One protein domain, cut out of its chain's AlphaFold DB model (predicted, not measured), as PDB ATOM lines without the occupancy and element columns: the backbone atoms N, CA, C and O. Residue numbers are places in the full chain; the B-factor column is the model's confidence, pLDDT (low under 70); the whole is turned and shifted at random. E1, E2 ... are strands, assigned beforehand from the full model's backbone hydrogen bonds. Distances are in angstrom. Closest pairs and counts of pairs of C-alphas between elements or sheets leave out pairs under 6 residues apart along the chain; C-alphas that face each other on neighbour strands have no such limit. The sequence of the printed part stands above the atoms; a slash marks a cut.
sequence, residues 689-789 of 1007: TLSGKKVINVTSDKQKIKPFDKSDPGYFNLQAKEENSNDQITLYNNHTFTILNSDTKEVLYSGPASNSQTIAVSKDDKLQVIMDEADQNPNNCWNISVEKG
ATOM      1  N   THR A 689     131.128 165.083 149.186       84.56
ATOM      2  CA  THR A 689     132.573 165.289 149.017       84.56
ATOM      3  C   THR A 689     132.873 166.185 147.816       84.56
ATOM      4  O   THR A 689     132.119 166.229 146.840       84.56
ATOM      5  N   LEU A 690     133.988 166.913 147.870       90.44
ATOM      6  CA  LEU A 690     134.572 167.561 146.704       90.44
ATOM      7  C   LEU A 690     135.037 166.486 145.714       90.44
ATOM      8  O   LEU A 690     135.623 165.476 146.095       90.44
ATOM      9  N   SER A 691     134.788 166.711 144.428       90.69
ATOM     10  CA  SER A 691     135.188 165.813 143.348       90.69
ATOM     11  C   SER A 691     135.573 166.581 142.088       90.69
ATOM     12  O   SER A 691     135.245 167.756 141.943       90.69
ATOM     13  N   GLY A 692     136.260 165.914 141.161       92.75
ATOM     14  CA  GLY A 692     136.646 166.473 139.867       92.75
ATOM     15  C   GLY A 692     137.371 165.454 138.991       92.75
ATOM     16  O   GLY A 692     137.220 164.243 139.174       92.75
ATOM     17  N   LYS A 693     138.194 165.915 138.045       93.19
ATOM     18  CA  LYS A 693     139.155 165.046 137.346       93.19
ATOM     19  C   LYS A 693     140.173 164.505 138.352       93.19
ATOM     20  O   LYS A 693     140.689 165.258 139.170       93.19
ATOM     21  N   LYS A 694     140.478 163.205 138.284       93.50
ATOM     22  CA  LYS A 694     141.554 162.567 139.077       93.50
ATOM     23  C   LYS A 694     142.924 162.635 138.407       93.50
ATOM     24  O   LYS A 694     143.937 162.502 139.083       93.50
ATOM     25  N   VAL A 695     142.935 162.816 137.090       92.44
ATOM     26  CA  VAL A 695     144.135 162.877 136.260       92.44
ATOM     27  C   VAL A 695     144.008 164.078 135.333       92.44
ATOM     28  O   VAL A 695     142.933 164.317 134.770       92.44
ATOM     29  N   ILE A 696     145.093 164.829 135.185       92.88
ATOM     30  CA  ILE A 696     145.275 165.800 134.107       92.88
ATOM     31  C   ILE A 696     146.514 165.419 133.301       92.88
ATOM     32  O   ILE A 696     147.506 164.968 133.865       92.88
ATOM     33  N   ASN A 697     146.448 165.613 131.987       87.88
ATOM     34  CA  ASN A 697     147.522 165.236 131.078       87.88
ATOM     35  C   ASN A 697     148.285 166.482 130.629       87.88
ATOM     36  O   ASN A 697     147.672 167.426 130.125       87.88
ATOM     37  N   VAL A 698     149.607 166.464 130.784       87.06
ATOM     38  CA  VAL A 698     150.516 167.520 130.310       87.06
ATOM     39  C   VAL A 698     151.455 166.973 129.245       87.06
ATOM     40  O   VAL A 698     151.891 165.821 129.310       87.06
ATOM     41  N   THR A 699     151.771 167.796 128.255       79.88
ATOM     42  CA  THR A 699     152.696 167.447 127.173       79.88
ATOM     43  C   THR A 699     154.113 167.940 127.440       79.88
ATOM     44  O   THR A 699     155.021 167.471 126.768       79.88
ATOM     45  N   SER A 700     154.321 168.847 128.404       78.12
ATOM     46  CA  SER A 700     155.634 169.412 128.742       78.12
ATOM     47  C   SER A 700     155.794 169.800 130.217       78.12
ATOM     48  O   SER A 700     154.816 170.096 130.908       78.12
ATOM     49  N   ASP A 701     157.041 169.812 130.703       84.19
ATOM     50  CA  ASP A 701     157.397 170.328 132.035       84.19
ATOM     51  C   ASP A 701     156.928 171.782 132.245       84.19
ATOM     52  O   ASP A 701     157.108 172.648 131.383       84.19
ATOM     53  N   LYS A 702     156.344 172.063 133.418       89.62
ATOM     54  CA  LYS A 702     155.805 173.379 133.820       89.62
ATOM     55  C   LYS A 702     154.776 173.958 132.847       89.62
ATOM     56  O   LYS A 702     154.632 175.184 132.745       89.62
ATOM     57  N   GLN A 703     154.028 173.098 132.155       90.88
ATOM     58  CA  GLN A 703     152.917 173.511 131.309       90.88
ATOM     59  C   GLN A 703     151.926 174.359 132.115       90.88
ATOM     60  O   GLN A 703     151.490 173.986 133.205       90.88
ATOM     61  N   LYS A 704     151.554 175.519 131.565       94.81
ATOM     62  CA  LYS A 704     150.501 176.355 132.143       94.81
ATOM     63  C   LYS A 704     149.138 175.785 131.780       94.81
ATOM     64  O   LYS A 704     148.827 175.674 130.597       94.81
ATOM     65  N   ILE A 705     148.331 175.498 132.793       94.88
ATOM     66  CA  ILE A 705     146.934 175.074 132.659       94.88
ATOM     67  C   ILE A 705     146.010 176.066 133.354       94.88
ATOM     68  O   ILE A 705     146.416 176.728 134.316       94.88
ATOM     69  N   LYS A 706     144.751 176.128 132.926       96.31
ATOM     70  CA  LYS A 706     143.683 176.853 133.624       96.31
ATOM     71  C   LYS A 706     142.767 175.885 134.387       96.31
ATOM     72  O   LYS A 706     141.830 175.339 133.803       96.31
ATOM     73  N   PRO A 707     142.950 175.697 135.706       96.38
ATOM     74  CA  PRO A 707     142.223 174.673 136.462       96.38
ATOM     75  C   PRO A 707     140.703 174.907 136.543       96.38
ATOM     76  O   PRO A 707     139.959 173.965 136.816       96.38
ATOM     77  N   PHE A 708     140.218 176.125 136.269       95.31
ATOM     78  CA  PHE A 708     138.797 176.496 136.357       95.31
ATOM     79  C   PHE A 708     138.126 176.815 135.003       95.31
ATOM     80  O   PHE A 708     136.923 177.055 134.972       95.31
ATOM     81  N   ASP A 709     138.854 176.808 133.881       95.12
ATOM     82  CA  ASP A 709     138.300 177.118 132.551       95.12
ATOM     83  C   ASP A 709     137.897 175.837 131.813       95.12
ATOM     84  O   ASP A 709     138.761 175.073 131.400       95.12
ATOM     85  N   LYS A 710     136.596 175.615 131.589       92.75
ATOM     86  CA  LYS A 710     136.071 174.407 130.919       92.75
ATOM     87  C   LYS A 710     136.630 174.168 129.503       92.75
ATOM     88  O   LYS A 710     136.521 173.049 129.005       92.75
ATOM     89  N   SER A 711     137.204 175.183 128.853       92.19
ATOM     90  CA  SER A 711     137.858 175.038 127.542       92.19
ATOM     91  C   SER A 711     139.294 174.498 127.607       92.19
ATOM     92  O   SER A 711     139.837 174.095 126.579       92.19
ATOM     93  N   ASP A 712     139.907 174.459 128.791       92.19
ATOM     94  CA  ASP A 712     141.292 174.033 128.998       92.19
ATOM     95  C   ASP A 712     141.389 172.511 129.257       92.19
ATOM     96  O   ASP A 712     140.627 171.970 130.070       92.19
ATOM     97  N   PRO A 713     142.331 171.779 128.629       85.31
ATOM     98  CA  PRO A 713     142.542 170.353 128.902       85.31
ATOM     99  C   PRO A 713     142.806 170.043 130.386       85.31
ATOM    100  O   PRO A 713     142.331 169.023 130.901       85.31
ATOM    101  N   GLY A 714     143.489 170.948 131.090       90.25
ATOM    102  CA  GLY A 714     143.779 170.887 132.521       90.25
ATOM    103  C   GLY A 714     142.641 171.363 133.429       90.25
ATOM    104  O   GLY A 714     142.847 171.457 134.635       90.25
ATOM    105  N   TYR A 715     141.439 171.630 132.905       94.56
ATOM    106  CA  TYR A 715     140.256 171.947 133.714       94.56
ATOM    107  C   TYR A 715     139.967 170.859 134.753       94.56
ATOM    108  O   TYR A 715     139.766 169.700 134.386       94.56
ATOM    109  N   PHE A 716     139.871 171.221 136.031       95.44
ATOM    110  CA  PHE A 716     139.676 170.267 137.125       95.44
ATOM    111  C   PHE A 716     138.238 169.745 137.246       95.44
ATOM    112  O   PHE A 716     138.041 168.706 137.870       95.44
ATOM    113  N   ASN A 717     137.236 170.417 136.658       93.12
ATOM    114  CA  ASN A 717     135.813 170.063 136.797       93.12
ATOM    115  C   ASN A 717     135.389 169.872 138.271       93.12
ATOM    116  O   ASN A 717     134.785 168.861 138.625       93.12
ATOM    117  N   LEU A 718     135.768 170.823 139.134       93.12
ATOM    118  CA  LEU A 718     135.453 170.767 140.562       93.12
ATOM    119  C   LEU A 718     133.944 170.882 140.794       93.12
ATOM    120  O   LEU A 718     133.303 171.817 140.315       93.12
ATOM    121  N   GLN A 719     133.398 169.929 141.536       89.94
ATOM    122  CA  GLN A 719     131.972 169.796 141.815       89.94
ATOM    123  C   GLN A 719     131.756 169.041 143.130       89.94
ATOM    124  O   GLN A 719     132.587 168.222 143.537       89.94
ATOM    125  N   ALA A 720     130.610 169.250 143.759       86.56
ATOM    126  CA  ALA A 720     130.174 168.439 144.883       86.56
ATOM    127  C   ALA A 720     129.606 167.100 144.381       86.56
ATOM    128  O   ALA A 720     128.887 167.060 143.378       86.56
ATOM    129  N   LYS A 721     129.923 165.998 145.065       84.00
ATOM    130  CA  LYS A 721     129.407 164.662 144.753       84.00
ATOM    131  C   LYS A 721     128.929 163.944 146.011       84.00
ATOM    132  O   LYS A 721     129.570 163.986 147.055       84.00
ATOM    133  N   GLU A 722     127.810 163.250 145.870       79.06
ATOM    134  CA  GLU A 722     127.226 162.404 146.901       79.06
ATOM    135  C   GLU A 722     127.864 161.006 146.943       79.06
ATOM    136  O   GLU A 722     128.092 160.366 145.910       79.06
ATOM    137  N   GLU A 723     128.142 160.516 148.151       66.44
ATOM    138  CA  GLU A 723     128.638 159.162 148.382       66.44
ATOM    139  C   GLU A 723     127.611 158.122 147.894       66.44
ATOM    140  O   GLU A 723     126.457 158.102 148.316       66.44
ATOM    141  N   ASN A 724     128.049 157.248 146.982       65.62
ATOM    142  CA  ASN A 724     127.246 156.227 146.291       65.62
ATOM    143  C   ASN A 724     126.179 156.716 145.283       65.62
ATOM    144  O   ASN A 724     125.476 155.869 144.732       65.62
ATOM    145  N   SER A 725     126.099 158.010 144.947       72.31
ATOM    146  CA  SER A 725     125.346 158.469 143.761       72.31
ATOM    147  C   SER A 725     126.278 158.905 142.621       72.31
ATOM    148  O   SER A 725     127.492 159.020 142.785       72.31
ATOM    149  N   ASN A 726     125.723 159.111 141.427       69.75
ATOM    150  CA  ASN A 726     126.373 159.815 140.319       69.75
ATOM    151  C   ASN A 726     125.884 161.262 140.168       69.75
ATOM    152  O   ASN A 726     126.389 161.968 139.294       69.75
ATOM    153  N   ASP A 727     124.959 161.704 141.022       74.88
ATOM    154  CA  ASP A 727     124.456 163.073 141.035       74.88
ATOM    155  C   ASP A 727     125.589 164.068 141.324       74.88
ATOM    156  O   ASP A 727     126.379 163.910 142.261       74.88
ATOM    157  N   GLN A 728     125.672 165.090 140.473       77.62
ATOM    158  CA  GLN A 728     126.655 166.164 140.555       77.62
ATOM    159  C   GLN A 728     125.956 167.418 141.066       77.62
ATOM    160  O   GLN A 728     124.978 167.879 140.476       77.62
ATOM    161  N   ILE A 729     126.466 167.977 142.157       83.06
ATOM    162  CA  ILE A 729     125.962 169.211 142.751       83.06
ATOM    163  C   ILE A 729     126.902 170.346 142.325       83.06
ATOM    164  O   ILE A 729     128.106 170.334 142.591       83.06
ATOM    165  N   THR A 730     126.347 171.333 141.623       86.44
ATOM    166  CA  THR A 730     127.084 172.527 141.192       86.44
ATOM    167  C   THR A 730     127.492 173.355 142.406       86.44
ATOM    168  O   THR A 730     126.646 173.705 143.231       86.44
ATOM    169  N   LEU A 731     128.777 173.699 142.497       89.25
ATOM    170  CA  LEU A 731     129.282 174.599 143.531       89.25
ATOM    171  C   LEU A 731     128.780 176.029 143.286       89.25
ATOM    172  O   LEU A 731     128.776 176.511 142.150       89.25
ATOM    173  N   TYR A 732     128.359 176.716 144.343       88.62
ATOM    174  CA  TYR A 732     127.972 178.116 144.290       88.62
ATOM    175  C   TYR A 732     129.191 178.989 143.980       88.62
ATOM    176  O   TYR A 732     130.330 178.709 144.358       88.62
ATOM    177  N   ASN A 733     128.936 180.112 143.315       81.88
ATOM    178  CA  ASN A 733     129.955 181.138 143.147       81.88
ATOM    179  C   ASN A 733     130.406 181.650 144.533       81.88
ATOM    180  O   ASN A 733     129.592 181.730 145.455       81.88
ATOM    181  N   ASN A 734     131.667 182.088 144.632       88.69
ATOM    182  CA  ASN A 734     132.379 182.575 145.832       88.69
ATOM    183  C   ASN A 734     133.124 181.534 146.700       88.69
ATOM    184  O   ASN A 734     133.841 181.970 147.597       88.69
ATOM    185  N   HIS A 735     133.058 180.224 146.426       91.31
ATOM    186  CA  HIS A 735     134.009 179.273 147.032       91.31
ATOM    187  C   HIS A 735     135.465 179.655 146.719       91.31
ATOM    188  O   HIS A 735     135.776 180.096 145.602       91.31
ATOM    189  N   THR A 736     136.365 179.450 147.683       94.75
ATOM    190  CA  THR A 736     137.812 179.597 147.478       94.75
ATOM    191  C   THR A 736     138.484 178.236 147.378       94.75
ATOM    192  O   THR A 736     138.031 177.240 147.934       94.75
ATOM    193  N   PHE A 737     139.587 178.176 146.639       96.25
ATOM    194  CA  PHE A 737     140.359 176.962 146.428       96.25
ATOM    195  C   PHE A 737     141.834 177.269 146.617       96.25
ATOM    196  O   PHE A 737     142.360 178.204 146.012       96.25
ATOM    197  N   THR A 738     142.504 176.456 147.424       97.50
ATOM    198  CA  THR A 738     143.962 176.387 147.480       97.50
ATOM    199  C   THR A 738     144.407 175.152 146.710       97.50
ATOM    200  O   THR A 738     143.929 174.054 146.975       97.50
ATOM    201  N   ILE A 739     145.295 175.329 145.736       97.81
ATOM    202  CA  ILE A 739     145.897 174.245 144.956       97.81
ATOM    203  C   ILE A 739     147.364 174.187 145.360       97.81
ATOM    204  O   ILE A 739     148.089 175.169 145.181       97.81
ATOM    205  N   LEU A 740     147.797 173.054 145.899       96.75
ATOM    206  CA  LEU A 740     149.184 172.825 146.296       96.75
ATOM    207  C   LEU A 740     149.731 171.532 145.700       96.75
ATOM    208  O   LEU A 740     148.974 170.608 145.408       96.75
ATOM    209  N   ASN A 741     151.048 171.455 145.541       96.12
ATOM    210  CA  ASN A 741     151.728 170.199 145.257       96.12
ATOM    211  C   ASN A 741     151.869 169.405 146.570       96.12
ATOM    212  O   ASN A 741     152.458 169.870 147.549       96.12
ATOM    213  N   SER A 742     151.291 168.209 146.608       92.19
ATOM    214  CA  SER A 742     151.186 167.341 147.781       92.19
ATOM    215  C   SER A 742     152.533 166.847 148.294       92.19
ATOM    216  O   SER A 742     152.654 166.617 149.500       92.19
ATOM    217  N   ASP A 743     153.519 166.688 147.410       91.38
ATOM    218  CA  ASP A 743     154.851 166.186 147.753       91.38
ATOM    219  C   ASP A 743     155.766 167.327 148.232       91.38
ATOM    220  O   ASP A 743     156.459 167.173 149.237       91.38
ATOM    221  N   THR A 744     155.745 168.493 147.567       93.81
ATOM    222  CA  THR A 744     156.610 169.643 147.920       93.81
ATOM    223  C   THR A 744     156.000 170.598 148.950       93.81
ATOM    224  O   THR A 744     156.726 171.382 149.563       93.81
ATOM    225  N   LYS A 745     154.675 170.546 149.144       92.62
ATOM    226  CA  LYS A 745     153.849 171.519 149.891       92.62
ATOM    227  C   LYS A 745     153.868 172.947 149.326       92.62
ATOM    228  O   LYS A 745     153.454 173.883 150.009       92.62
ATOM    229  N   GLU A 746     154.300 173.128 148.079       95.50
ATOM    230  CA  GLU A 746     154.239 174.417 147.387       95.50
ATOM    231  C   GLU A 746     152.794 174.778 147.017       95.50
ATOM    232  O   GLU A 746     152.102 173.998 146.362       95.50
ATOM    233  N   VAL A 747     152.338 175.971 147.413       96.62
ATOM    234  CA  VAL A 747     151.025 176.506 147.025       96.62
ATOM    235  C   VAL A 747     151.131 177.145 145.640       96.62
ATOM    236  O   VAL A 747     151.716 178.215 145.487       96.62
ATOM    237  N   LEU A 748     150.530 176.497 144.643       96.12
ATOM    238  CA  LEU A 748     150.484 176.962 143.253       96.12
ATOM    239  C   LEU A 748     149.410 178.036 143.041       96.12
ATOM    240  O   LEU A 748     149.542 178.895 142.169       96.12
ATOM    241  N   TYR A 749     148.329 177.982 143.823       96.94
ATOM    242  CA  TYR A 749     147.215 178.924 143.760       96.94
ATOM    243  C   TYR A 749     146.455 178.981 145.088       96.94
ATOM    244  O   TYR A 749     146.313 177.964 145.761       96.94
ATOM    245  N   SER A 750     145.913 180.148 145.440       96.50
ATOM    246  CA  SER A 750     144.918 180.295 146.505       96.50
ATOM    247  C   SER A 750     144.002 181.485 146.197       96.50
ATOM    248  O   SER A 750     144.491 182.589 145.944       96.50
ATOM    249  N   GLY A 751     142.685 181.264 146.151       94.88
ATOM    250  CA  GLY A 751     141.701 182.301 145.817       94.88
ATOM    251  C   GLY A 751     140.382 181.761 145.242       94.88
ATOM    252  O   GLY A 751     140.165 180.549 145.231       94.88
ATOM    253  N   PRO A 752     139.469 182.638 144.782       93.44
ATOM    254  CA  PRO A 752     138.193 182.236 144.191       93.44
ATOM    255  C   PRO A 752     138.354 181.705 142.759       93.44
ATOM    256  O   PRO A 752     139.068 182.299 141.946       93.44
ATOM    257  N   ALA A 753     137.635 180.630 142.422       91.50
ATOM    258  CA  ALA A 753     137.670 180.031 141.085       91.50
ATOM    259  C   ALA A 753     137.405 181.066 139.972       91.50
ATOM    260  O   ALA A 753     136.433 181.820 140.015       91.50
ATOM    261  N   SER A 754     138.281 181.100 138.961       92.19
ATOM    262  CA  SER A 754     138.171 182.019 137.822       92.19
ATOM    263  C   SER A 754     138.878 181.473 136.580       92.19
ATOM    264  O   SER A 754     140.021 181.018 136.648       92.19
ATOM    265  N   ASN A 755     138.216 181.586 135.427       92.12
ATOM    266  CA  ASN A 755     138.668 181.069 134.129       92.12
ATOM    267  C   ASN A 755     139.957 181.738 133.602       92.12
ATOM    268  O   ASN A 755     140.557 181.255 132.645       92.12
ATOM    269  N   SER A 756     140.381 182.867 134.183       92.00
ATOM    270  CA  SER A 756     141.636 183.538 133.815       92.00
ATOM    271  C   SER A 756     142.856 183.044 134.598       92.00
ATOM    272  O   SER A 756     143.979 183.388 134.232       92.00
ATOM    273  N   GLN A 757     142.659 182.265 135.666       93.19
ATOM    274  CA  GLN A 757     143.752 181.807 136.523       93.19
ATOM    275  C   GLN A 757     144.537 180.682 135.857       93.19
ATOM    276  O   GLN A 757     143.949 179.750 135.311       93.19
ATOM    277  N   THR A 758     145.866 180.754 135.945       95.75
ATOM    278  CA  THR A 758     146.779 179.736 135.414       95.75
ATOM    279  C   THR A 758     147.727 179.240 136.496       95.75
ATOM    280  O   THR A 758     148.340 180.069 137.169       95.75
ATOM    281  N   ILE A 759     147.934 177.928 136.582       96.31
ATOM    282  CA  ILE A 759     149.029 177.320 137.354       96.31
ATOM    283  C   ILE A 759     150.004 176.621 136.405       96.31
ATOM    284  O   ILE A 759     149.597 176.166 135.337       96.31
ATOM    285  N   ALA A 760     151.281 176.561 136.775       95.31
ATOM    286  CA  ALA A 760     152.268 175.731 136.088       95.31
ATOM    287  C   ALA A 760     152.330 174.364 136.775       95.31
ATOM    288  O   ALA A 760     152.378 174.312 138.003       95.31
ATOM    289  N   VAL A 761     152.309 173.291 135.989       93.81
ATOM    290  CA  VAL A 761     152.308 171.902 136.468       93.81
ATOM    291  C   VAL A 761     153.281 171.057 135.652       93.81
ATOM    292  O   VAL A 761     153.478 171.298 134.460       93.81
ATOM    293  N   SER A 762     153.884 170.069 136.296       90.94
ATOM    294  CA  SER A 762     154.910 169.193 135.735       90.94
ATOM    295  C   SER A 762     154.459 167.733 135.739       90.94
ATOM    296  O   SER A 762     153.584 167.334 136.505       90.94
ATOM    297  N   LYS A 763     155.060 166.907 134.876       84.38
ATOM    298  CA  LYS A 763     154.820 165.456 134.875       84.38
ATOM    299  C   LYS A 763     155.139 164.873 136.260       84.38
ATOM    300  O   LYS A 763     156.149 165.228 136.857       84.38
ATOM    301  N   ASP A 764     154.306 163.940 136.713       87.44
ATOM    302  CA  ASP A 764     154.373 163.257 138.011       87.44
ATOM    303  C   ASP A 764     154.049 164.142 139.232       87.44
ATOM    304  O   ASP A 764     154.081 163.643 140.361       87.44
ATOM    305  N   ASP A 765     153.661 165.411 139.036       93.75
ATOM    306  CA  ASP A 765     153.107 166.229 140.116       93.75
ATOM    307  C   ASP A 765     151.863 165.559 140.715       93.75
ATOM    308  O   ASP A 765     150.979 165.050 140.017       93.75
ATOM    309  N   LYS A 766     151.753 165.624 142.043       95.88
ATOM    310  CA  LYS A 766     150.534 165.275 142.775       95.88
ATOM    311  C   LYS A 766     149.939 166.559 143.317       95.88
ATOM    312  O   LYS A 766     150.537 167.177 144.189       95.88
ATOM    313  N   LEU A 767     148.786 166.973 142.817       97.50
ATOM    314  CA  LEU A 767     148.109 168.183 143.269       97.50
ATOM    315  C   LEU A 767     147.045 167.825 144.308       97.50
ATOM    316  O   LEU A 767     146.281 166.879 144.117       97.50
ATOM    317  N   GLN A 768     146.961 168.611 145.375       97.12
ATOM    318  CA  GLN A 768     145.844 168.613 146.311       97.12
ATOM    319  C   GLN A 768     145.105 169.941 146.169       97.12
ATOM    320  O   GLN A 768     145.682 171.019 146.321       97.12
ATOM    321  N   VAL A 769     143.815 169.851 145.870       97.31
ATOM    322  CA  VAL A 769     142.868 170.962 145.895       97.31
ATOM    323  C   VAL A 769     142.175 170.945 147.249       97.31
ATOM    324  O   VAL A 769     141.603 169.928 147.631       97.31
ATOM    325  N   ILE A 770     142.217 172.064 147.962       95.56
ATOM    326  CA  ILE A 770     141.569 172.272 149.258       95.56
ATOM    327  C   ILE A 770     140.537 173.376 149.064       95.56
ATOM    328  O   ILE A 770     140.898 174.507 148.726       95.56
ATOM    329  N   MET A 771     139.261 173.062 149.261       93.62
ATOM    330  CA  MET A 771     138.184 174.048 149.188       93.62
ATOM    331  C   MET A 771     138.006 174.762 150.531       93.62
ATOM    332  O   MET A 771     138.035 174.127 151.585       93.62
ATOM    333  N   ASP A 772     137.814 176.078 150.473       92.81
ATOM    334  CA  ASP A 772     137.534 176.973 151.598       92.81
ATOM    335  C   ASP A 772     138.516 176.849 152.777       92.81
ATOM    336  O   ASP A 772     138.112 176.930 153.930       92.81
ATOM    337  N   GLU A 773     139.811 176.626 152.517       91.94
ATOM    338  CA  GLU A 773     140.855 176.456 153.553       91.94
ATOM    339  C   GLU A 773     140.588 175.293 154.546       91.94
ATOM    340  O   GLU A 773     141.177 175.255 155.623       91.94
ATOM    341  N   ALA A 774     139.689 174.354 154.222       90.69
ATOM    342  CA  ALA A 774     139.254 173.272 155.114       90.69
ATOM    343  C   ALA A 774     140.099 171.987 154.950       90.69
ATOM    344  O   ALA A 774     139.590 170.917 154.625       90.69
ATOM    345  N   ASP A 775     141.412 172.100 155.145       91.25
ATOM    346  CA  ASP A 775     142.409 171.044 154.913       91.25
ATOM    347  C   ASP A 775     142.324 169.837 155.871       91.25
ATOM    348  O   ASP A 775     142.703 168.725 155.504       91.25
ATOM    349  N   GLN A 776     141.804 170.038 157.084       89.56
ATOM    350  CA  GLN A 776     141.583 168.995 158.094       89.56
ATOM    351  C   GLN A 776     140.311 168.176 157.834       89.56
ATOM    352  O   GLN A 776     140.120 167.133 158.460       89.56
ATOM    353  N   ASN A 777     139.442 168.624 156.921       86.81
ATOM    354  CA  ASN A 777     138.278 167.867 156.480       86.81
ATOM    355  C   ASN A 777     138.595 167.166 155.144       86.81
ATOM    356  O   ASN A 777     138.709 167.825 154.106       86.81
ATOM    357  N   PRO A 778     138.723 165.826 155.110       86.19
ATOM    358  CA  PRO A 778     139.070 165.116 153.881       86.19
ATOM    359  C   PRO A 778     137.991 165.241 152.796       86.19
ATOM    360  O   PRO A 778     138.314 165.126 151.617       86.19
ATOM    361  N   ASN A 779     136.736 165.531 153.159       86.50
ATOM    362  CA  ASN A 779     135.650 165.727 152.197       86.50
ATOM    363  C   ASN A 779     135.786 167.064 151.438       86.50
ATOM    364  O   ASN A 779     135.269 167.187 150.330       86.50
ATOM    365  N   ASN A 780     136.532 168.030 151.983       90.38
ATOM    366  CA  ASN A 780     136.890 169.302 151.346       90.38
ATOM    367  C   ASN A 780     138.132 169.221 150.442       90.38
ATOM    368  O   ASN A 780     138.498 170.218 149.809       90.38
ATOM    369  N   CYS A 781     138.790 168.061 150.389       92.50
ATOM    370  CA  CYS A 781     140.042 167.850 149.676       92.50
ATOM    371  C   CYS A 781     139.849 166.983 148.426       92.50
ATOM    372  O   CYS A 781     139.140 165.978 148.450       92.50
ATOM    373  N   TRP A 782     140.546 167.316 147.340       95.00
ATOM    374  CA  TRP A 782     140.566 166.509 146.122       95.00
ATOM    375  C   TRP A 782     141.977 166.355 145.559       95.00
ATOM    376  O   TRP A 782     142.678 167.340 145.343       95.00
ATOM    377  N   ASN A 783     142.383 165.111 145.296       96.12
ATOM    378  CA  ASN A 783     143.716 164.785 144.794       96.12
ATOM    379  C   ASN A 783     143.690 164.546 143.279       96.12
ATOM    380  O   ASN A 783     142.841 163.805 142.776       96.12
ATOM    381  N   ILE A 784     144.652 165.135 142.572       96.88
ATOM    382  CA  ILE A 784     144.811 165.055 141.116       96.88
ATOM    383  C   ILE A 784     146.251 164.633 140.806       96.88
ATOM    384  O   ILE A 784     147.191 165.214 141.340       96.88
ATOM    385  N   SER A 785     146.430 163.636 139.943       95.12
ATOM    386  CA  SER A 785     147.749 163.243 139.425       95.12
ATOM    387  C   SER A 785     148.007 163.916 138.079       95.12
ATOM    388  O   SER A 785     147.088 164.035 137.263       95.12
ATOM    389  N   VAL A 786     149.238 164.361 137.843       93.56
ATOM    390  CA  VAL A 786     149.648 164.962 136.570       93.56
ATOM    391  C   VAL A 786     150.400 163.924 135.744       93.56
ATOM    392  O   VAL A 786     151.559 163.605 136.001       93.56
ATOM    393  N   GLU A 787     149.714 163.370 134.753       88.56
ATOM    394  CA  GLU A 787     150.231 162.317 133.883       88.56
ATOM    395  C   GLU A 787     150.705 162.881 132.540       88.56
ATOM    396  O   GLU A 787     150.473 164.039 132.182       88.56
ATOM    397  N   LYS A 788     151.429 162.051 131.790       78.12
ATOM    398  CA  LYS A 788     152.002 162.442 130.506       78.12
ATOM    399  C   LYS A 788     150.964 162.264 129.402       78.12
ATOM    400  O   LYS A 788     150.481 161.157 129.186       78.12
ATOM    401  N   GLY A 789     150.627 163.351 128.718       73.69
ATOM    402  CA  GLY A 789     149.717 163.334 127.578       73.69
ATOM    403  C   GLY A 789     150.353 162.803 126.294       73.69
ATOM    404  O   GLY A 789     151.548 162.500 126.233       73.69
TER     405      GLY A 789
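Overview. This is residues 689 to 789 of the 1007 residues of an uncharacterized protein of Enterococcus sp. 7F3_DIV0205 (UniProt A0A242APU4). A five-stranded sheet, E2, E9, E8, E5 and E6, is curled like part of a barrel, and the short strand pair E3 and E7 lies in the gap between its two edges, giving a small, loosely closed barrel. A second short pair, E1 and E4, lies at one end of this body near the beginning of E9, with the long link after E4 farther out still. The printed part has 101 residues, with nine named strands, E1 to E9 in that order along the chain, and no named helix; the class is all strand, though under half of the residues are in named strands. The large sheet is mixed, and both small sheets are antiparallel. The whole is compact, with a radius of gyration of the C-alphas of 12.8 A and spans of 34 by 26 by 26 A.

Along the chain. In the large sheet, E2 is residues 695 to 698, E9 residues 781 to 788, E8 residues 766 to 771, E5 residues 736 to 741 and E6 residues 747 to 752. E9, the longest, measures 23.2 A from first to last C-alpha and ends at C-alpha 788 (152.002, 162.442, 130.506); E5 measures 16.9 A, E8 16.5 A, E6 14.3 A and E2 9.9 A. E3, residues 703 to 705, measures 6.3 A, and E7, residues 759 to 761, 6.4 A. E1, residues 689 to 691, measures 6.3 A and begins at C-alpha 689 (132.573, 165.289, 149.017); E4, residues 719 to 722, measures 10.2 A.

Arrangement. The large sheet is strongly twisted, with edge strands E2 and E6. E9 is staggered: its residues 781 to 785 pair with E8, a hairpin with N 784 and O 767 at 2.8 A, and its residues 785 to 788 pair with E2, parallel, with N 698 and O 787 at 2.9 A. E8 and E5 are antiparallel, with N 738 and O 770 at 2.8 A. E5 and E6 form a hairpin, with N 737 and O 751 at 2.8 A. The closest C-alphas of E6 and E7, those of Leu 748 and Ile 759, are 6.1 A apart. E7 and E3 are antiparallel, with N 705 and O 759 at 2.9 A. E2 and E3 meet only through their link. E1 and E4 are antiparallel, with N 691 and O 719 at 2.8 A. The closest C-alphas of E1 and E9, those of Ser 691 and Trp 782, are 6.1 A apart; E4 and E9 are apart.

Size, cuts and confidence. The C-alphas of Asp 701 and Asn 724, the two farthest apart, are 36.2 A apart. The printed part has no cut. The links E3 to E4 and E4 to E5 are long, with 13 residues each. The mean pLDDT of the printed part is 90.3; residues 723, 724 and 726 are under 70.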